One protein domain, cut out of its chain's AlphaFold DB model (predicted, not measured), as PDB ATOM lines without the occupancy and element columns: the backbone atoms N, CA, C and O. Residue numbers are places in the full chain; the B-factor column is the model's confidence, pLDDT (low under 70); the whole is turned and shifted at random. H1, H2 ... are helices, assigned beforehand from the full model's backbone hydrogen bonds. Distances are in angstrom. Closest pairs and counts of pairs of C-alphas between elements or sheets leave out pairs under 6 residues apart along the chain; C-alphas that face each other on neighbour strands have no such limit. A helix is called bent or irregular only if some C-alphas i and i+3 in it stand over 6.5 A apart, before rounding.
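AT A GLANCE: This is residues 5 to 32, 41 to 72 and 81 to 171 of the 184 residues of an uncharacterized protein of Verrucomicrobiales bacterium (UniProt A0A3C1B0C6). The model is an open fan of helices: H2 and the two arms of the sharply folded H3 spread from one end, where the short arm H1b crosses them. H4 folds back beside H3b as a helical hairpin along one side of the fan, while residues 5 to 12 of H1, 60 to 72 at the end of H2 and beyond, and 81 to 87 of H3 stick out as free tips. The printed part has 151 residues with four named helices, H1, H2, H3 and H4 in that order, and no named strand; the class is all helix. It is loose, with a radius of gyration of the C-alphas of 18.4 A, and flat, spanning 58 by 52 by 26 A.

HOW THE PARTS SIT: H3, residues 81 to 136, is the hub, touching 3 other helices; by its hydrogen bonds it was assigned as one helix, but it is bent, with C-alphas 108 and 111 9.4 A apart. Its arms H3a, residues 81 to 108, and H3b, residues 111 to 136, touch at a shallow tilt of 32 degrees, opposite ways, closest at the C-alphas of Ala 106 and Ala 113, 5.0 A apart. H4, residues 148 to 167, forms a hairpin with H3b: they touch at a shallow tilt of 17 degrees, opposite ways, with the C-alphas of Ala 116 and Ala 165 closest at 4.8 A. H2, residues 41 to 69, touches H3a with residues 43 to 48 alone, at a shallow tilt of 31 degrees, opposite ways; the C-alphas of Ser 44 and Val 99 are closest, 5.7 A apart. H1, residues 5 to 28, was also assigned as one helix by its hydrogen bonds but is bent, with C-alphas 17 and 20 6.9 A apart. Its arm H1b, residues 20 to 28, touches H3a, closest at the C-alphas of His 24 and Leu 102, 6.3 A, at a steep tilt of 61 degrees. H1b also touches H2, closest at the C-alphas of Arg 27 and Ala 47, 5.2 A, and H3b, closest at those of Ile 21 and Pro 114, 5.8 A. The other arm, H1a, residues 5 to 17, is close to H3b but not clearly touching it, with the C-alphas of Gly 17 and Met 118 closest at 8.0 A. Among the pairs that are apart are H2 and H3b, and H3a and H4. Every O i to N i+4 pair is within hydrogen-bond range in H1a, H1b and H4, against 22 of 25 in H2, 22 of 24 in H3a and 17 of 22 in H3b.

IN THESE COORDINATES: H3a measures 41.2 A from first to last C-alpha and ends at C-alpha 108 (102.428, 175.167, 98.636). H3b measures 39.5 A and is irregular, with C-alphas 111 and 114 7.5 A apart. H2 measures 43.3 A and is irregular too, with C-alphas 41 and 44 7.4 A apart. H1a begins at C-alpha 5 (125.120, 150.757, 118.723), and H4, 27.6 A long, ends at C-alpha 167 (97.058, 162.608, 105.950).

THE WHOLE: The two C-alphas farthest apart, those of Asp 32 and Gly 141, are 58.9 A apart. Residues 33 to 40 and 73 to 80 are not printed, with gaps of 12.2 A between C-alphas 32 and 41 and 15.9 A between C-alphas 72 and 81. The link from H3 to H4 is long, with 11 residues. The mean pLDDT of the printed part is 90.7, and residues 170 to 171 are under 70.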
ATOM      1  N   TRP A   5     125.460 150.486 120.124       92.75
ATOM      2  CA  TRP A   5     125.120 150.757 118.723       92.75
ATOM      3  C   TRP A   5     123.655 151.184 118.551       92.75
ATOM      4  O   TRP A   5     123.368 152.065 117.741       92.75
ATOM      5  N   LEU A   6     122.736 150.608 119.338       92.00
ATOM      6  CA  LEU A   6     121.313 150.927 119.267       92.00
ATOM      7  C   LEU A   6     121.059 152.335 119.806       92.00
ATOM      8  O   LEU A   6     120.293 153.089 119.213       92.00
ATOM      9  N   THR A   7     121.764 152.734 120.865       93.81
ATOM     10  CA  THR A   7     121.723 154.111 121.371       93.81
ATOM     11  C   THR A   7     122.162 155.113 120.303       93.81
ATOM     12  O   THR A   7     121.457 156.090 120.063       93.81
ATOM     13  N   PHE A   8     123.277 154.868 119.605       93.25
ATOM     14  CA  PHE A   8     123.735 155.757 118.527       93.25
ATOM     15  C   PHE A   8     122.767 155.792 117.336       93.25
ATOM     16  O   PHE A   8     122.543 156.857 116.756       93.25
ATOM     17  N   ALA A   9     122.137 154.663 117.004       92.81
ATOM     18  CA  ALA A   9     121.108 154.614 115.968       92.81
ATOM     19  C   ALA A   9     119.868 155.436 116.363       92.81
ATOM     20  O   ALA A   9     119.380 156.237 115.568       92.81
ATOM     21  N   LEU A  10     119.392 155.314 117.604       92.50
ATOM     22  CA  LEU A  10     118.248 156.086 118.101       92.50
ATOM     23  C   LEU A  10     118.555 157.584 118.214       92.50
ATOM     24  O   LEU A  10     117.703 158.404 117.875       92.50
ATOM     25  N   LEU A  11     119.773 157.956 118.615       93.81
ATOM     26  CA  LEU A  11     120.226 159.350 118.569       93.81
ATOM     27  C   LEU A  11     120.235 159.884 117.134       93.81
ATOM     28  O   LEU A  11     119.793 161.004 116.905       93.81
ATOM     29  N   THR A  12     120.650 159.069 116.162       92.44
ATOM     30  CA  THR A  12     120.571 159.429 114.738       92.44
ATOM     31  C   THR A  12     119.124 159.696 114.321       92.44
ATOM     32  O   THR A  12     118.848 160.738 113.725       92.44
ATOM     33  N   VAL A  13     118.188 158.810 114.684       90.88
ATOM     34  CA  VAL A  13     116.748 158.992 114.416       90.88
ATOM     35  C   VAL A  13     116.224 160.274 115.054       90.88
ATOM     36  O   VAL A  13     115.514 161.031 114.396       90.88
ATOM     37  N   LEU A  14     116.595 160.554 116.304       94.06
ATOM     38  CA  LEU A  14     116.197 161.775 116.999       94.06
ATOM     39  C   LEU A  14     116.731 163.022 116.285       94.06
ATOM     40  O   LEU A  14     115.950 163.916 115.958       94.06
ATOM     41  N   SER A  15     118.039 163.075 116.010       94.56
ATOM     42  CA  SER A  15     118.692 164.219 115.366       94.56
ATOM     43  C   SER A  15     118.112 164.506 113.984       94.56
ATOM     44  O   SER A  15     117.756 165.646 113.696       94.56
ATOM     45  N   TRP A  16     117.956 163.481 113.144       92.06
ATOM     46  CA  TRP A  16     117.361 163.639 111.817       92.06
ATOM     47  C   TRP A  16     115.856 163.926 111.884       92.06
ATOM     48  O   TRP A  16     115.357 164.768 111.136       92.06
ATOM     49  N   GLY A  17     115.132 163.309 112.817       89.19
ATOM     50  CA  GLY A  17     113.699 163.532 113.004       89.19
ATOM     51  C   GLY A  17     113.359 164.996 113.294       89.19
ATOM     52  O   GLY A  17     112.425 165.538 112.703       89.19
ATOM     53  N   VAL A  18     114.148 165.672 114.138       93.06
ATOM     54  CA  VAL A  18     113.954 167.107 114.426       93.06
ATOM     55  C   VAL A  18     114.573 168.026 113.369       93.06
ATOM     56  O   VAL A  18     114.113 169.159 113.201       93.06
ATOM     57  N   TYR A  19     115.586 167.548 112.637       94.12
ATOM     58  CA  TYR A  19     116.376 168.341 111.693       94.12
ATOM     59  C   TYR A  19     115.511 169.107 110.691       94.12
ATOM     60  O   TYR A  19     115.647 170.320 110.574       94.12
ATOM     61  N   GLY A  20     114.575 168.439 110.011       91.38
ATOM     62  CA  GLY A  20     113.747 169.085 108.986       91.38
ATOM     63  C   GLY A  20     112.870 170.222 109.502       91.38
ATOM     64  O   GLY A  20     112.677 171.223 108.815       91.38
ATOM     65  N   ILE A  21     112.365 170.087 110.729       92.56
ATOM     66  CA  ILE A  21     111.521 171.095 111.381       92.56
ATOM     67  C   ILE A  21     112.369 172.319 111.738       92.56
ATOM     68  O   ILE A  21     112.007 173.449 111.400       92.56
ATOM     69  N   ILE A  22     113.519 172.093 112.377       95.81
ATOM     70  CA  ILE A  22     114.439 173.162 112.783       95.81
ATOM     71  C   ILE A  22     115.016 173.863 111.549       95.81
ATOM     72  O   ILE A  22     115.053 175.092 111.504       95.81
ATOM     73  N   LEU A  23     115.393 173.106 110.517       95.75
ATOM     74  CA  LEU A  23     115.916 173.644 109.264       95.75
ATOM     75  C   LEU A  23     114.862 174.456 108.512       95.75
ATOM     76  O   LEU A  23     115.164 175.545 108.028       95.75
ATOM     77  N   HIS A  24     113.617 173.974 108.437       94.56
ATOM     78  CA  HIS A  24     112.533 174.739 107.826       94.56
ATOM     79  C   HIS A  24     112.285 176.054 108.564       94.56
ATOM     80  O   HIS A  24     112.104 177.080 107.909       94.56
ATOM     81  N   LYS A  25     112.329 176.045 109.905       94.12
ATOM     82  CA  LYS A  25     112.245 177.264 110.714       94.12
ATOM     83  C   LYS A  25     113.411 178.208 110.417       94.12
ATOM     84  O   LYS A  25     113.166 179.363 110.094       94.12
ATOM     85  N   GLY A  26     114.653 177.724 110.476       93.69
ATOM     86  CA  GLY A  26     115.846 178.532 110.201       93.69
ATOM     87  C   GLY A  26     115.813 179.161 108.809       93.69
ATOM     88  O   GLY A  26     116.021 180.360 108.670       93.69
ATOM     89  N   ARG A  27     115.434 178.379 107.792       93.81
ATOM     90  CA  ARG A  27     115.210 178.866 106.427       93.81
ATOM     91  C   ARG A  27     114.075 179.889 106.353       93.81
ATOM     92  O   ARG A  27     114.203 180.860 105.632       93.81
ATOM     93  N   GLY A  28     112.963 179.676 107.053       91.06
ATOM     94  CA  GLY A  28     111.825 180.606 107.059       91.06
ATOM     95  C   GLY A  28     112.123 181.946 107.736       91.06
ATOM     96  O   GLY A  28     111.438 182.924 107.461       91.06
ATOM     97  N   LEU A  29     113.153 181.993 108.585       92.12
ATOM     98  CA  LEU A  29     113.708 183.216 109.174       92.12
ATOM     99  C   LEU A  29     114.766 183.877 108.275       92.12
ATOM    100  O   LEU A  29     115.391 184.856 108.673       92.12
ATOM    101  N   MET A  30     114.976 183.342 107.071       89.94
ATOM    102  CA  MET A  30     115.771 183.954 106.017       89.94
ATOM    103  C   MET A  30     114.813 184.342 104.879       89.94
ATOM    104  O   MET A  30     114.033 183.503 104.426       89.94
ATOM    105  N   PRO A  31     114.843 185.584 104.382       83.75
ATOM    106  CA  PRO A  31     115.862 186.604 104.590       83.75
ATOM    107  C   PRO A  31     115.549 187.565 105.745       83.75
ATOM    108  O   PRO A  31     114.427 187.604 106.242       83.75
ATOM    109  N   ASP A  32     116.546 188.355 106.143       83.38
ATOM    110  CA  ASP A  32     116.345 189.466 107.073       83.38
ATOM    111  C   ASP A  32     115.389 190.491 106.447       83.38
ATOM    112  O   ASP A  32     115.738 191.178 105.488       83.38
ATOM    113  N   ALA A  41     114.654 183.995  97.681       86.62
ATOM    114  CA  ALA A  41     115.150 182.920  96.822       86.62
ATOM    115  C   ALA A  41     116.434 182.271  97.376       86.62
ATOM    116  O   ALA A  41     116.670 181.082  97.173       86.62
ATOM    117  N   ASN A  42     117.226 183.025  98.146       91.31
ATOM    118  CA  ASN A  42     118.497 182.571  98.711       91.31
ATOM    119  C   ASN A  42     118.343 181.895 100.081       91.31
ATOM    120  O   ASN A  42     119.322 181.378 100.620       91.31
ATOM    121  N   ALA A  43     117.139 181.876 100.660       92.44
ATOM    122  CA  ALA A  43     116.900 181.408 102.023       92.44
ATOM    123  C   ALA A  43     117.406 179.976 102.267       92.44
ATOM    124  O   ALA A  43     118.049 179.705 103.281       92.44
ATOM    125  N   SER A  44     117.168 179.056 101.325       94.00
ATOM    126  CA  SER A  44     117.644 177.669 101.438       94.00
ATOM    127  C   SER A  44     119.166 177.567 101.406       94.00
ATOM    128  O   SER A  44     119.739 176.804 102.178       94.00
ATOM    129  N   LEU A  45     119.825 178.353 100.548       95.31
ATOM    130  CA  LEU A  45     121.284 178.358 100.420       95.31
ATOM    131  C   LEU A  45     121.942 178.940 101.672       95.31
ATOM    132  O   LEU A  45     122.885 178.356 102.201       95.31
ATOM    133  N   LYS A  46     121.401 180.045 102.192       94.69
ATOM    134  CA  LYS A  46     121.859 180.655 103.446       94.69
ATOM    135  C   LYS A  46     121.686 179.695 104.623       94.69
ATOM    136  O   LYS A  46     122.612 179.532 105.411       94.69
ATOM    137  N   ALA A  47     120.551 179.002 104.715       95.75
ATOM    138  CA  ALA A  47     120.333 178.010 105.764       95.75
ATOM    139  C   ALA A  47     121.327 176.844 105.640       95.75
ATOM    140  O   ALA A  47     121.928 176.434 106.634       95.75
ATOM    141  N   PHE A  48     121.553 176.347 104.419       96.75
ATOM    142  CA  PHE A  48     122.511 175.272 104.170       96.75
ATOM    143  C   PHE A  48     123.957 175.664 104.472       96.75
ATOM    144  O   PHE A  48     124.708 174.834 104.971       96.75
ATOM    145  N   LEU A  49     124.349 176.920 104.239       96.94
ATOM    146  CA  LEU A  49     125.678 177.411 104.607       96.94
ATOM    147  C   LEU A  49     125.955 177.191 106.101       96.94
ATOM    148  O   LEU A  49     126.996 176.647 106.465       96.94
ATOM    149  N   PHE A  50     124.997 177.532 106.965       97.12
ATOM    150  CA  PHE A  50     125.124 177.303 108.407       97.12
ATOM    151  C   PHE A  50     125.059 175.818 108.787       97.12
ATOM    152  O   PHE A  50     125.733 175.409 109.732       97.12
ATOM    153  N   VAL A  51     124.330 174.987 108.030       97.00
ATOM    154  CA  VAL A  51     124.424 173.520 108.163       97.00
ATOM    155  C   VAL A  51     125.843 173.042 107.836       97.00
ATOM    156  O   VAL A  51     126.393 172.236 108.582       97.00
ATOM    157  N   GLY A  52     126.469 173.569 106.781       97.31
ATOM    158  CA  GLY A  52     127.850 173.257 106.408       97.31
ATOM    159  C   GLY A  52     128.862 173.647 107.489       97.31
ATOM    160  O   GLY A  52     129.736 172.850 107.831       97.31
ATOM    161  N   ILE A  53     128.701 174.826 108.098       98.06
ATOM    162  CA  ILE A  53     129.518 175.255 109.247       98.06
ATOM    163  C   ILE A  53     129.347 174.278 110.419       98.06
ATOM    164  O   ILE A  53     130.335 173.830 111.003       98.06
ATOM    165  N   ALA A  54     128.110 173.891 110.738       97.50
ATOM    166  CA  ALA A  54     127.847 172.912 111.790       97.50
ATOM    167  C   ALA A  54     128.465 171.537 111.473       97.50
ATOM    168  O   ALA A  54     129.015 170.893 112.366       97.50
ATOM    169  N   TYR A  55     128.437 171.102 110.208       96.19
ATOM    170  CA  TYR A  55     129.089 169.867 109.769       96.19
ATOM    171  C   TYR A  55     130.602 169.938 109.938       96.19
ATOM    172  O   TYR A  55     131.187 168.965 110.395       96.19
ATOM    173  N   PHE A  56     131.245 171.070 109.659       97.44
ATOM    174  CA  PHE A  56     132.670 171.221 109.947       97.44
ATOM    175  C   PHE A  56     132.962 171.063 111.449       97.44
ATOM    176  O   PHE A  56     133.824 170.273 111.837       97.44
ATOM    177  N   VAL A  57     132.199 171.745 112.309       98.06
ATOM    178  CA  VAL A  57     132.383 171.659 113.767       98.06
ATOM    179  C   VAL A  57     132.196 170.224 114.267       98.06
ATOM    180  O   VAL A  57     133.048 169.697 114.979       98.06
ATOM    181  N   VAL A  58     131.108 169.560 113.879       96.62
ATOM    182  CA  VAL A  58     130.781 168.231 114.410       96.62
ATOM    183  C   VAL A  58     131.577 167.127 113.721       96.62
ATOM    184  O   VAL A  58     132.092 166.254 114.408       96.62
ATOM    185  N   ALA A  59     131.689 167.140 112.392       96.00
ATOM    186  CA  ALA A  59     132.275 166.047 111.614       96.00
ATOM    187  C   ALA A  59     133.793 166.167 111.419       96.00
ATOM    188  O   ALA A  59     134.426 165.164 111.099       96.00
ATOM    189  N   VAL A  60     134.389 167.347 111.633       97.19
ATOM    190  CA  VAL A  60     135.853 167.512 111.620       97.19
ATOM    191  C   VAL A  60     136.384 167.669 113.039       97.19
ATOM    192  O   VAL A  60     137.132 166.808 113.503       97.19
ATOM    193  N   LEU A  61     135.975 168.715 113.764       98.19
ATOM    194  CA  LEU A  61     136.566 168.996 115.081       98.19
ATOM    195  C   LEU A  61     136.213 167.918 116.119       98.19
ATOM    196  O   LEU A  61     137.070 167.536 116.914       98.19
ATOM    197  N   GLY A  62     134.987 167.382 116.078       97.25
ATOM    198  CA  GLY A  62     134.536 166.311 116.973       97.25
ATOM    199  C   GLY A  62     135.410 165.047 116.901       97.25
ATOM    200  O   GLY A  62     136.036 164.690 117.904       97.25
ATOM    201  N   PRO A  63     135.501 164.365 115.741       96.69
ATOM    202  CA  PRO A  63     136.362 163.201 115.573       96.69
ATOM    203  C   PRO A  63     137.831 163.492 115.850       96.69
ATOM    204  O   PRO A  63     138.477 162.664 116.486       96.69
ATOM    205  N   VAL A  64     138.357 164.654 115.442       97.88
ATOM    206  CA  VAL A  64     139.756 165.024 115.716       97.88
ATOM    207  C   VAL A  64     140.032 165.052 117.218       97.88
ATOM    208  O   VAL A  64     140.992 164.426 117.665       97.88
ATOM    209  N   LEU A  65     139.171 165.703 118.005       97.94
ATOM    210  CA  LEU A  65     139.307 165.756 119.462       97.94
ATOM    211  C   LEU A  65     139.256 164.357 120.089       97.94
ATOM    212  O   LEU A  65     140.105 164.014 120.912       97.94
ATOM    213  N   VAL A  66     138.287 163.532 119.683       97.62
ATOM    214  CA  VAL A  66     138.118 162.176 120.228       97.62
ATOM    215  C   VAL A  66     139.296 161.269 119.857       97.62
ATOM    216  O   VAL A  66     139.776 160.513 120.699       97.62
ATOM    217  N   LEU A  67     139.774 161.327 118.614       97.75
ATOM    218  CA  LEU A  67     140.915 160.538 118.147       97.75
ATOM    219  C   LEU A  67     142.213 160.959 118.835       97.75
ATOM    220  O   LEU A  67     143.006 160.096 119.215       97.75
ATOM    221  N   TRP A  68     142.396 162.264 119.043       96.88
ATOM    222  CA  TRP A  68     143.522 162.808 119.793       96.88
ATOM    223  C   TRP A  68     143.525 162.316 121.245       96.88
ATOM    224  O   TRP A  68     144.527 161.770 121.699       96.88
ATOM    225  N   GLN A  69     142.384 162.388 121.940       98.00
ATOM    226  CA  GLN A  69     142.235 161.863 123.308       98.00
ATOM    227  C   GLN A  69     142.481 160.351 123.408       98.00
ATOM    228  O   GLN A  69     142.902 159.860 124.452       98.00
ATOM    229  N   ARG A  70     142.217 159.604 122.331       97.56
ATOM    230  CA  ARG A  70     142.445 158.153 122.261       97.56
ATOM    231  C   ARG A  70     143.873 157.769 121.868       97.56
ATOM    232  O   ARG A  70     144.163 156.577 121.844       97.56
ATOM    233  N   GLY A  71     144.742 158.729 121.543       96.69
ATOM    234  CA  GLY A  71     146.136 158.459 121.179       96.69
ATOM    235  C   GLY A  71     146.292 157.606 119.915       96.69
ATOM    236  O   GLY A  71     147.180 156.759 119.855       96.69
ATOM    237  N   THR A  72     145.408 157.776 118.925       96.44
ATOM    238  CA  THR A  72     145.486 157.002 117.674       96.44
ATOM    239  C   THR A  72     146.801 157.251 116.924       96.44
ATOM    240  O   THR A  72     147.393 158.325 117.014       96.44
ATOM    241  N   MET A  81     139.601 156.195 103.196       97.81
ATOM    242  CA  MET A  81     139.442 157.637 102.969       97.81
ATOM    243  C   MET A  81     138.507 157.933 101.792       97.81
ATOM    244  O   MET A  81     137.603 158.756 101.921       97.81
ATOM    245  N   THR A  82     138.678 157.230 100.669       98.00
ATOM    246  CA  THR A  82     137.879 157.453  99.453       98.00
ATOM    247  C   THR A  82     136.400 157.154  99.691       98.00
ATOM    248  O   THR A  82     135.548 157.998  99.413       98.00
ATOM    249  N   TRP A  83     136.074 155.991 100.261       97.38
ATOM    250  CA  TRP A  83     134.681 155.632 100.539       97.38
ATOM    251  C   TRP A  83     134.047 156.511 101.616       97.38
ATOM    252  O   TRP A  83     132.878 156.876 101.486       97.38
ATOM    253  N   SER A  84     134.814 156.918 102.632       97.62
ATOM    254  CA  SER A  84     134.330 157.858 103.654       97.62
ATOM    255  C   SER A  84     134.025 159.232 103.055       97.62
ATOM    256  O   SER A  84     133.006 159.836 103.386       97.62
ATOM    257  N   PHE A  85     134.863 159.710 102.132       97.69
ATOM    258  CA  PHE A  85     134.625 160.963 101.421       97.69
ATOM    259  C   PHE A  85     133.381 160.883 100.529       97.69
ATOM    260  O   PHE A  85     132.520 161.758 100.610       97.69
ATOM    261  N   ILE A  86     133.231 159.811  99.740       98.12
ATOM    262  CA  ILE A  86     132.039 159.584  98.902       98.12
ATOM    263  C   ILE A  86     130.769 159.541  99.764       98.12
ATOM    264  O   ILE A  86     129.774 160.185  99.425       98.12
ATOM    265  N   ALA A  87     130.805 158.843 100.903       96.69
ATOM    266  CA  ALA A  87     129.691 158.810 101.849       96.69
ATOM    267  C   ALA A  87     129.369 160.210 102.407       96.69
ATOM    268  O   ALA A  87     128.199 160.591 102.485       96.69
ATOM    269  N   GLY A  88     130.396 161.005 102.734       97.00
ATOM    270  CA  GLY A  88     130.242 162.396 103.163       97.00
ATOM    271  C   GLY A  88     129.581 163.278 102.100       97.00
ATOM    272  O   GLY A  88     128.648 164.021 102.411       97.00
ATOM    273  N   VAL A  89     129.996 163.151 100.835       97.50
ATOM    274  CA  VAL A  89     129.382 163.859  99.699       97.50
ATOM    275  C   VAL A  89     127.918 163.453  99.530       97.50
ATOM    276  O   VAL A  89     127.061 164.327  99.402       97.50
ATOM    277  N   ALA A  90     127.603 162.156  99.591       96.44
ATOM    278  CA  ALA A  90     126.225 161.673  99.505       96.44
ATOM    279  C   ALA A  90     125.339 162.267 100.618       96.44
ATOM    280  O   ALA A  90     124.236 162.746 100.345       96.44
ATOM    281  N   GLY A  91     125.840 162.314 101.857       95.06
ATOM    282  CA  GLY A  91     125.138 162.933 102.986       95.06
ATOM    283  C   GLY A  91     124.939 164.445 102.824       95.06
ATOM    284  O   GLY A  91     123.846 164.958 103.078       95.06
ATOM    285  N   ALA A  92     125.964 165.165 102.361       96.19
ATOM    286  CA  ALA A  92     125.893 166.607 102.124       96.19
ATOM    287  C   ALA A  92     124.913 166.962 100.993       96.19
ATOM    288  O   ALA A  92     124.103 167.875 101.154       96.19
ATOM    289  N   LEU A  93     124.923 166.207  99.888       97.19
ATOM    290  CA  LEU A  93     123.962 166.365  98.791       97.19
ATOM    291  C   LEU A  93     122.527 166.067  99.240       97.19
ATOM    292  O   LEU A  93     121.600 166.795  98.873       97.19
ATOM    293  N   GLY A  94     122.334 165.043 100.076       95.19
ATOM    294  CA  GLY A  94     121.038 164.751 100.689       95.19
ATOM    295  C   GLY A  94     120.517 165.924 101.525       95.19
ATOM    296  O   GLY A  94     119.389 166.369 101.332       95.19
ATOM    297  N   ALA A  95     121.348 166.489 102.403       95.19
ATOM    298  CA  ALA A  95     120.975 167.652 103.214       95.19
ATOM    299  C   ALA A  95     120.713 168.913 102.364       95.19
ATOM    300  O   ALA A  95     119.761 169.656 102.626       95.19
ATOM    301  N   PHE A  96     121.511 169.129 101.314       96.38
ATOM    302  CA  PHE A  96     121.341 170.241 100.380       96.38
ATOM    303  C   PHE A  96     120.002 170.161  99.640       96.38
ATOM    304  O   PHE A  96     119.206 171.099  99.645       96.38
ATOM    305  N   THR A  97     119.708 169.010  99.041       96.69
ATOM    306  CA  THR A  97     118.452 168.798  98.310       96.69
ATOM    307  C   THR A  97     117.236 168.801  99.237       96.69
ATOM    308  O   THR A  97     116.184 169.312  98.851       96.69
ATOM    309  N   LEU A  98     117.377 168.342 100.484       96.38
ATOM    310  CA  LEU A  98     116.325 168.417 101.499       96.38
ATOM    311  C   LEU A  98     115.931 169.868 101.801       96.38
ATOM    312  O   LEU A  98     114.739 170.184 101.802       96.38
ATOM    313  N   VAL A  99     116.890 170.778 102.020       95.69
ATOM    314  CA  VAL A  99     116.544 172.185 102.293       95.69
ATOM    315  C   VAL A  99     115.892 172.864 101.084       95.69
ATOM    316  O   VAL A  99     114.974 173.673 101.250       95.69
ATOM    317  N   LEU A 100     116.302 172.504  99.864       96.25
ATOM    318  CA  LEU A 100     115.667 172.981  98.634       96.25
ATOM    319  C   LEU A 100     114.229 172.459  98.521       96.25
ATOM    320  O   LEU A 100     113.320 173.244  98.249       96.25
ATOM    321  N   ALA A 101     114.003 171.177  98.822       96.06
ATOM    322  CA  ALA A 101     112.675 170.572  98.846       96.06
ATOM    323  C   ALA A 101     111.762 171.234  99.888       96.06
ATOM    324  O   ALA A 101     110.614 171.550  99.581       96.06
ATOM    325  N   LEU A 102     112.269 171.522 101.094       94.69
ATOM    326  CA  LEU A 102     111.532 172.286 102.108       94.69
ATOM    327  C   LEU A 102     111.181 173.698 101.627       94.69
ATOM    328  O   LEU A 102     110.114 174.201 101.974       94.69
ATOM    329  N   GLY A 103     112.063 174.335 100.854       92.69
ATOM    330  CA  GLY A 103     111.809 175.631 100.227       92.69
ATOM    331  C   GLY A 103     110.683 175.575  99.199       92.69
ATOM    332  O   GLY A 103     109.717 176.329  99.314       92.69
ATOM    333  N   ALA A 104     110.766 174.638  98.255       93.88
ATOM    334  CA  ALA A 104     109.747 174.437  97.228       93.88
ATOM    335  C   ALA A 104     108.387 174.048  97.835       93.88
ATOM    336  O   ALA A 104     107.355 174.629  97.504       93.88
ATOM    337  N   ALA A 105     108.384 173.122  98.796       92.00
ATOM    338  CA  ALA A 105     107.176 172.697  99.491       92.00
ATOM    339  C   ALA A 105     106.550 173.829 100.322       92.00
ATOM    340  O   ALA A 105     105.328 173.879 100.446       92.00
ATOM    341  N   ALA A 106     107.338 174.768 100.854       90.69
ATOM    342  CA  ALA A 106     106.810 175.907 101.609       90.69
ATOM    343  C   ALA A 106     105.953 176.857 100.767       90.69
ATOM    344  O   ALA A 106     105.053 177.490 101.313       90.69
ATOM    345  N   ALA A 107     106.177 176.937  99.452       89.56
ATOM    346  CA  ALA A 107     105.324 177.731  98.568       89.56
ATOM    347  C   ALA A 107     103.884 177.183  98.497       89.56
ATOM    348  O   ALA A 107     102.943 177.944  98.287       89.56
ATOM    349  N   ILE A 108     103.713 175.874  98.717       89.69
ATOM    350  CA  ILE A 108     102.428 175.167  98.636       89.69
ATOM    351  C   ILE A 108     101.826 174.987 100.037       89.69
ATOM    352  O   ILE A 108     100.679 175.343 100.290       89.69
ATOM    353  N   TYR A 109     102.625 174.457 100.966       86.62
ATOM    354  CA  TYR A 109     102.193 174.011 102.292       86.62
ATOM    355  C   TYR A 109     102.535 175.003 103.413       86.62
ATOM    356  O   TYR A 109     102.213 174.757 104.576       86.62
ATOM    357  N   LYS A 110     103.187 176.133 103.102       87.62
ATOM    358  CA  LYS A 110     103.638 177.134 104.086       87.62
ATOM    359  C   LYS A 110     104.432 176.461 105.218       87.62
ATOM    360  O   LYS A 110     105.346 175.682 104.949       87.62
ATOM    361  N   GLY A 111     104.067 176.722 106.475       84.38
ATOM    362  CA  GLY A 111     104.702 176.127 107.655       84.38
ATOM    363  C   GLY A 111     104.544 174.607 107.776       84.38
ATOM    364  O   GLY A 111     105.248 173.986 108.565       84.38
ATOM    365  N   ALA A 112     103.655 173.988 106.991       87.44
ATOM    366  CA  ALA A 112     103.445 172.544 106.998       87.44
ATOM    367  C   ALA A 112     104.388 171.778 106.050       87.44
ATOM    368  O   ALA A 112     104.350 170.552 106.009       87.44
ATOM    369  N   ALA A 113     105.290 172.461 105.335       90.31
ATOM    370  CA  ALA A 113     106.222 171.814 104.408       90.31
ATOM    371  C   ALA A 113     107.027 170.637 105.007       90.31
ATOM    372  O   ALA A 113     107.148 169.619 104.321       90.31
ATOM    373  N   PRO A 114     107.528 170.681 106.263       91.06
ATOM    374  CA  PRO A 114     108.197 169.522 106.858       91.06
ATOM    375  C   PRO A 114     107.295 168.289 106.958       91.06
ATOM    376  O   PRO A 114     107.764 167.174 106.748       91.06
ATOM    377  N   ALA A 115     105.998 168.474 107.222       88.75
ATOM    378  CA  ALA A 115     105.049 167.369 107.320       88.75
ATOM    379  C   ALA A 115     104.814 166.678 105.965       88.75
ATOM    380  O   ALA A 115     104.496 165.495 105.932       88.75
ATOM    381  N   ALA A 116     105.000 167.394 104.851       87.44
ATOM    382  CA  ALA A 116     104.962 166.814 103.511       87.44
ATOM    383  C   ALA A 116     106.299 166.158 103.111       87.44
ATOM    384  O   ALA A 116     106.307 165.061 102.560       87.44
ATOM    385  N   VAL A 117     107.432 166.814 103.388       90.56
ATOM    386  CA  VAL A 117     108.755 166.402 102.876       90.56
ATOM    387  C   VAL A 117     109.398 165.299 103.720       90.56
ATOM    388  O   VAL A 117     109.892 164.313 103.174       90.56
ATOM    389  N   MET A 118     109.406 165.440 105.047       91.25
ATOM    390  CA  MET A 118     110.220 164.579 105.916       91.25
ATOM    391  C   MET A 118     109.798 163.100 105.906       91.25
ATOM    392  O   MET A 118     110.691 162.254 105.854       91.25
ATOM    393  N   PRO A 119     108.497 162.735 105.895       88.50
ATOM    394  CA  PRO A 119     108.104 161.326 105.831       88.50
ATOM    395  C   PRO A 119     108.566 160.635 104.542       88.50
ATOM    396  O   PRO A 119     108.983 159.480 104.585       88.50
ATOM    397  N   ILE A 120     108.551 161.351 103.410       87.56
ATOM    398  CA  ILE A 120     109.022 160.830 102.119       87.56
ATOM    399  C   ILE A 120     110.510 160.483 102.212       87.56
ATOM    400  O   ILE A 120     110.912 159.383 101.840       87.56
ATOM    401  N   VAL A 121     111.322 161.393 102.760       90.00
ATOM    402  CA  VAL A 121     112.766 161.178 102.931       90.00
ATOM    403  C   VAL A 121     113.034 160.014 103.886       90.00
ATOM    404  O   VAL A 121     113.800 159.109 103.555       90.00
ATOM    405  N   PHE A 122     112.390 160.005 105.056       83.38
ATOM    406  CA  PHE A 122     112.723 159.053 106.116       83.38
ATOM    407  C   PHE A 122     112.195 157.640 105.918       83.38
ATOM    408  O   PHE A 122     112.787 156.719 106.474       83.38
ATOM    409  N   ALA A 123     111.158 157.426 105.108       84.00
ATOM    410  CA  ALA A 123     110.839 156.068 104.666       84.00
ATOM    411  C   ALA A 123     111.495 155.694 103.342       84.00
ATOM    412  O   ALA A 123     111.780 154.519 103.134       84.00
ATOM    413  N   GLY A 124     111.764 156.659 102.458       85.81
ATOM    414  CA  GLY A 124     112.452 156.392 101.199       85.81
ATOM    415  C   GLY A 124     113.894 155.934 101.410       85.81
ATOM    416  O   GLY A 124     114.334 154.980 100.772       85.81
ATOM    417  N   ALA A 125     114.623 156.560 102.340       89.38
ATOM    418  CA  ALA A 125     116.030 156.248 102.587       89.38
ATOM    419  C   ALA A 125     116.276 154.778 103.001       89.38
ATOM    420  O   ALA A 125     117.141 154.145 102.391       89.38
ATOM    421  N   PRO A 126     115.514 154.180 103.942       86.12
ATOM    422  CA  PRO A 126     115.599 152.748 104.224       86.12
ATOM    423  C   PRO A 126     115.369 151.864 102.994       86.12
ATOM    424  O   PRO A 126     116.118 150.912 102.796       86.12
ATOM    425  N   VAL A 127     114.389 152.191 102.142       86.88
ATOM    426  CA  VAL A 127     114.097 151.418 100.921       86.88
ATOM    427  C   VAL A 127     115.276 151.469  99.949       86.88
ATOM    428  O   VAL A 127     115.708 150.424  99.461       86.88
ATOM    429  N   VAL A 128     115.846 152.655  99.709       91.62
ATOM    430  CA  VAL A 128     117.044 152.811  98.864       91.62
ATOM    431  C   VAL A 128     118.215 152.016  99.436       91.62
ATOM    432  O   VAL A 128     118.858 151.270  98.701       91.62
ATOM    433  N   ASN A 129     118.465 152.118 100.745       90.25
ATOM    434  CA  ASN A 129     119.532 151.371 101.408       90.25
ATOM    435  C   ASN A 129     119.355 149.858 101.240       90.25
ATOM    436  O   ASN A 129     120.306 149.159 100.904       90.25
ATOM    437  N   THR A 130     118.134 149.354 101.422       87.88
ATOM    438  CA  THR A 130     117.814 147.943 101.215       87.88
ATOM    439  C   THR A 130     118.085 147.497  99.780       87.88
ATOM    440  O   THR A 130     118.732 146.471  99.573       87.88
ATOM    441  N   VAL A 131     117.629 148.265  98.791       89.50
ATOM    442  CA  VAL A 131     117.832 147.948  97.372       89.50
ATOM    443  C   VAL A 131     119.322 147.930  97.031       89.50
ATOM    444  O   VAL A 131     119.806 146.953  96.463       89.50
ATOM    445  N   VAL A 132     120.071 148.961  97.431       92.31
ATOM    446  CA  VAL A 132     121.524 149.037  97.210       92.31
ATOM    447  C   VAL A 132     122.245 147.880  97.902       92.31
ATOM    448  O   VAL A 132     123.083 147.229  97.280       92.31
ATOM    449  N   ALA A 133     121.886 147.563  99.148       89.25
ATOM    450  CA  ALA A 133     122.469 146.443  99.880       89.25
ATOM    451  C   ALA A 133     122.216 145.105  99.173       89.25
ATOM    452  O   ALA A 133     123.137 144.304  99.059       89.25
ATOM    453  N   MET A 134     121.011 144.879  98.643       89.56
ATOM    454  CA  MET A 134     120.694 143.675  97.869       89.56
ATOM    455  C   MET A 134     121.413 143.622  96.519       89.56
ATOM    456  O   MET A 134     121.716 142.534  96.041       89.56
ATOM    457  N   PHE A 135     121.685 144.766  95.887       89.38
ATOM    458  CA  PHE A 135     122.470 144.803  94.651       89.38
ATOM    459  C   PHE A 135     123.944 144.475  94.898       89.38
ATOM    460  O   PHE A 135     124.541 143.728  94.126       89.38
ATOM    461  N   ILE A 136     124.526 145.021  95.967       91.44
ATOM    462  CA  ILE A 136     125.933 144.789  96.327       91.44
ATOM    463  C   ILE A 136     126.121 143.384  96.921       91.44
ATOM    464  O   ILE A 136     127.125 142.722  96.656       91.44
ATOM    465  N   HIS A 137     125.142 142.909  97.691       89.06
ATOM    466  CA  HIS A 137     125.124 141.593  98.321       89.06
ATOM    467  C   HIS A 137     123.850 140.833  97.920       89.06
ATOM    468  O   HIS A 137     122.877 140.808  98.683       89.06
ATOM    469  N   PRO A 138     123.836 140.208  96.724       86.31
ATOM    470  CA  PRO A 138     122.677 139.469  96.243       86.31
ATOM    471  C   PRO A 138     122.233 138.379  97.228       86.31
ATOM    472  O   PRO A 138     123.077 137.645  97.748       86.31
ATOM    473  N   PRO A 139     120.919 138.236  97.487       82.88
ATOM    474  CA  PRO A 139     120.410 137.232  98.411       82.88
ATOM    475  C   PRO A 139     120.739 135.819  97.918       82.88
ATOM    476  O   PRO A 139     120.526 135.480  96.749       82.88
ATOM    477  N   ALA A 140     121.229 134.979  98.829       78.38
ATOM    478  CA  ALA A 140     121.512 133.579  98.540       78.38
ATOM    479  C   ALA A 140     120.223 132.858  98.095       78.38
ATOM    480  O   ALA A 140     119.222 132.848  98.813       78.38
ATOM    481  N   GLY A 141     120.237 132.279  96.891       80.38
ATOM    482  CA  GLY A 141     119.061 131.642  96.279       80.38
ATOM    483  C   GLY A 141     118.146 132.581  95.474       80.38
ATOM    484  O   GLY A 141     117.132 132.135  94.938       80.38
ATOM    485  N   GLY A 142     118.522 133.855  95.318       81.50
ATOM    486  CA  GLY A 142     117.820 134.829  94.479       81.50
ATOM    487  C   GLY A 142     116.608 135.477  95.153       81.50
ATOM    488  O   GLY A 142     116.286 135.225  96.305       81.50
ATOM    489  N   LEU A 143     115.894 136.340  94.429       81.00
ATOM    490  CA  LEU A 143     114.796 137.136  95.007       81.00
ATOM    491  C   LEU A 143     113.622 136.292  95.538       81.00
ATOM    492  O   LEU A 143     112.855 136.763  96.373       81.00
ATOM    493  N   LYS A 144     113.483 135.043  95.077       80.81
ATOM    494  CA  LYS A 144     112.416 134.124  95.499       80.81
ATOM    495  C   LYS A 144     112.621 133.563  96.910       80.81
ATOM    496  O   LYS A 144     111.661 133.066  97.486       80.81
ATOM    497  N   THR A 145     113.836 133.632  97.457       85.88
ATOM    498  CA  THR A 145     114.147 133.151  98.814       85.88
ATOM    499  C   THR A 145     114.042 134.246  99.870       85.88
ATOM    500  O   THR A 145     114.275 133.985 101.050       85.88
ATOM    501  N   LEU A 146     113.677 135.472  99.473       85.94
ATOM    502  CA  LEU A 146     113.503 136.568 100.414       85.94
ATOM    503  C   LEU A 146     112.390 136.237 101.418       85.94
ATOM    504  O   LEU A 146     111.287 135.870 101.005       85.94
ATOM    505  N   PRO A 147     112.634 136.414 102.730       88.88
ATOM    506  CA  PRO A 147     111.592 136.267 103.732       88.88
ATOM    507  C   PRO A 147     110.427 137.203 103.411       88.88
ATOM    508  O   PRO A 147     110.617 138.406 103.217       88.88
ATOM    509  N   TRP A 148     109.207 136.678 103.383       88.50
ATOM    510  CA  TRP A 148     108.034 137.485 103.052       88.50
ATOM    511  C   TRP A 148     107.840 138.650 104.043       88.50
ATOM    512  O   TRP A 148     107.363 139.715 103.649       88.50
ATOM    513  N   GLN A 149     108.281 138.502 105.303       91.94
ATOM    514  CA  GLN A 149     108.264 139.565 106.317       91.94
ATOM    515  C   GLN A 149     109.150 140.750 105.925       91.94
ATOM    516  O   GLN A 149     108.781 141.896 106.166       91.94
ATOM    517  N   PHE A 150     110.302 140.489 105.304       86.81
ATOM    518  CA  PHE A 150     111.217 141.531 104.849       86.81
ATOM    519  C   PHE A 150     110.578 142.366 103.737       86.81
ATOM    520  O   PHE A 150     110.529 143.592 103.832       86.81
ATOM    521  N   VAL A 151     109.994 141.702 102.736       87.00
ATOM    522  CA  VAL A 151     109.266 142.371 101.645       87.00
ATOM    523  C   VAL A 151     108.071 143.154 102.193       87.00
ATOM    524  O   VAL A 151     107.868 144.315 101.844       87.00
ATOM    525  N   THR A 152     107.320 142.550 103.115       89.25
ATOM    526  CA  THR A 152     106.180 143.202 103.771       89.25
ATOM    527  C   THR A 152     106.621 144.431 104.561       89.25
ATOM    528  O   THR A 152     105.967 145.464 104.483       89.25
ATOM    529  N   GLY A 153     107.754 144.373 105.265       87.12
ATOM    530  CA  GLY A 153     108.313 145.512 105.996       87.12
ATOM    531  C   GLY A 153     108.648 146.698 105.090       87.12
ATOM    532  O   GLY A 153     108.319 147.832 105.431       87.12
ATOM    533  N   ILE A 154     109.226 146.444 103.912       85.81
ATOM    534  CA  ILE A 154     109.502 147.481 102.900       85.81
ATOM    535  C   ILE A 154     108.197 148.139 102.436       85.81
ATOM    536  O   ILE A 154     108.095 149.367 102.412       85.81
ATOM    537  N   VAL A 155     107.186 147.328 102.104       86.38
ATOM    538  CA  VAL A 155     105.873 147.824 101.661       86.38
ATOM    539  C   VAL A 155     105.200 148.635 102.767       86.38
ATOM    540  O   VAL A 155     104.746 149.749 102.519       86.38
ATOM    541  N   LEU A 156     105.186 148.127 104.001       87.88
ATOM    542  CA  LEU A 156     104.605 148.820 105.150       87.88
ATOM    543  C   LEU A 156     105.324 150.136 105.456       87.88
ATOM    544  O   LEU A 156     104.655 151.118 105.767       87.88
ATOM    545  N   ALA A 157     106.651 150.193 105.329       83.94
ATOM    546  CA  ALA A 157     107.406 151.432 105.501       83.94
ATOM    547  C   ALA A 157     107.021 152.475 104.439       83.94
ATOM    548  O   ALA A 157     106.728 153.625 104.779       83.94
ATOM    549  N   ALA A 158     106.948 152.069 103.167       82.06
ATOM    550  CA  ALA A 158     106.537 152.944 102.071       82.06
ATOM    551  C   ALA A 158     105.087 153.439 102.240       82.06
ATOM    552  O   ALA A 158     104.820 154.640 102.140       82.06
ATOM    553  N   CYS A 159     104.156 152.536 102.564       85.69
ATOM    554  CA  CYS A 159     102.762 152.876 102.843       85.69
ATOM    555  C   CYS A 159     102.640 153.800 104.061       85.69
ATOM    556  O   CYS A 159     101.925 154.799 103.996       85.69
ATOM    557  N   GLY A 160     103.363 153.511 105.144       84.50
ATOM    558  CA  GLY A 160     103.372 154.317 106.361       84.50
ATOM    559  C   GLY A 160     103.819 155.751 106.094       84.50
ATOM    560  O   GLY A 160     103.115 156.688 106.472       84.50
ATOM    561  N   ALA A 161     104.921 155.953 105.368       80.31
ATOM    562  CA  ALA A 161     105.339 157.303 104.987       80.31
ATOM    563  C   ALA A 161     104.339 158.025 104.101       80.31
ATOM    564  O   ALA A 161     104.074 159.206 104.333       80.31
ATOM    565  N   PHE A 162     103.786 157.338 103.102       81.06
ATOM    566  CA  PHE A 162     102.757 157.922 102.253       81.06
ATOM    567  C   PHE A 162     101.556 158.377 103.086       81.06
ATOM    568  O   PHE A 162     101.079 159.499 102.919       81.06
ATOM    569  N   MET A 163     101.096 157.540 104.017       82.88
ATOM    570  CA  MET A 163      99.983 157.869 104.902       82.88
ATOM    571  C   MET A 163     100.308 159.069 105.794       82.88
ATOM    572  O   MET A 163      99.494 159.989 105.880       82.88
ATOM    573  N   VAL A 164     101.495 159.108 106.407       81.25
ATOM    574  CA  VAL A 164     101.917 160.238 107.249       81.25
ATOM    575  C   VAL A 164     101.985 161.530 106.431       81.25
ATOM    576  O   VAL A 164     101.418 162.534 106.853       81.25
ATOM    577  N   ALA A 165     102.597 161.513 105.243       74.69
ATOM    578  CA  ALA A 165     102.702 162.700 104.391       74.69
ATOM    579  C   ALA A 165     101.333 163.182 103.877       74.69
ATOM    580  O   ALA A 165     101.023 164.376 103.934       74.69
ATOM    581  N   LYS A 166     100.495 162.259 103.385       78.38
ATOM    582  CA  LYS A 166      99.195 162.576 102.774       78.38
ATOM    583  C   LYS A 166      98.155 163.022 103.796       78.38
ATOM    584  O   LYS A 166      97.374 163.928 103.512       78.38
ATOM    585  N   TYR A 167      98.105 162.372 104.955       78.94
ATOM    586  CA  TYR A 167      97.058 162.608 105.950       78.94
ATOM    587  C   TYR A 167      97.491 163.518 107.101       78.94
ATOM    588  O   TYR A 167      96.668 163.753 107.988       78.94
ATOM    589  N   ALA A 168      98.715 164.064 107.070       74.62
ATOM    590  CA  ALA A 168      99.178 165.069 108.021       74.62
ATOM    591  C   ALA A 168      98.117 166.178 108.203       74.62
ATOM    592  O   ALA A 168      97.754 166.843 107.227       74.62
ATOM    593  N   PRO A 169      97.605 166.403 109.431       70.88
ATOM    594  CA  PRO A 169      96.523 167.360 109.680       70.88
ATOM    595  C   PRO A 169      96.868 168.785 109.236       70.88
ATOM    596  O   PRO A 169      96.006 169.521 108.766       70.88
ATOM    597  N   THR A 170      98.148 169.143 109.335       69.38
ATOM    598  CA  THR A 170      98.710 170.439 108.945       69.38
ATOM    599  C   THR A 170      98.768 170.662 107.432       69.38
ATOM    600  O   THR A 170      98.918 171.802 107.007       69.38
ATOM    601  N   ASN A 171      98.608 169.613 106.615       63.78
ATOM    602  CA  ASN A 171      98.591 169.700 105.149       63.78
ATOM    603  C   ASN A 171      97.175 169.921 104.576       63.78
ATOM    604  O   ASN A 171      97.020 170.037 103.361       63.78
TER     605      ASN A 171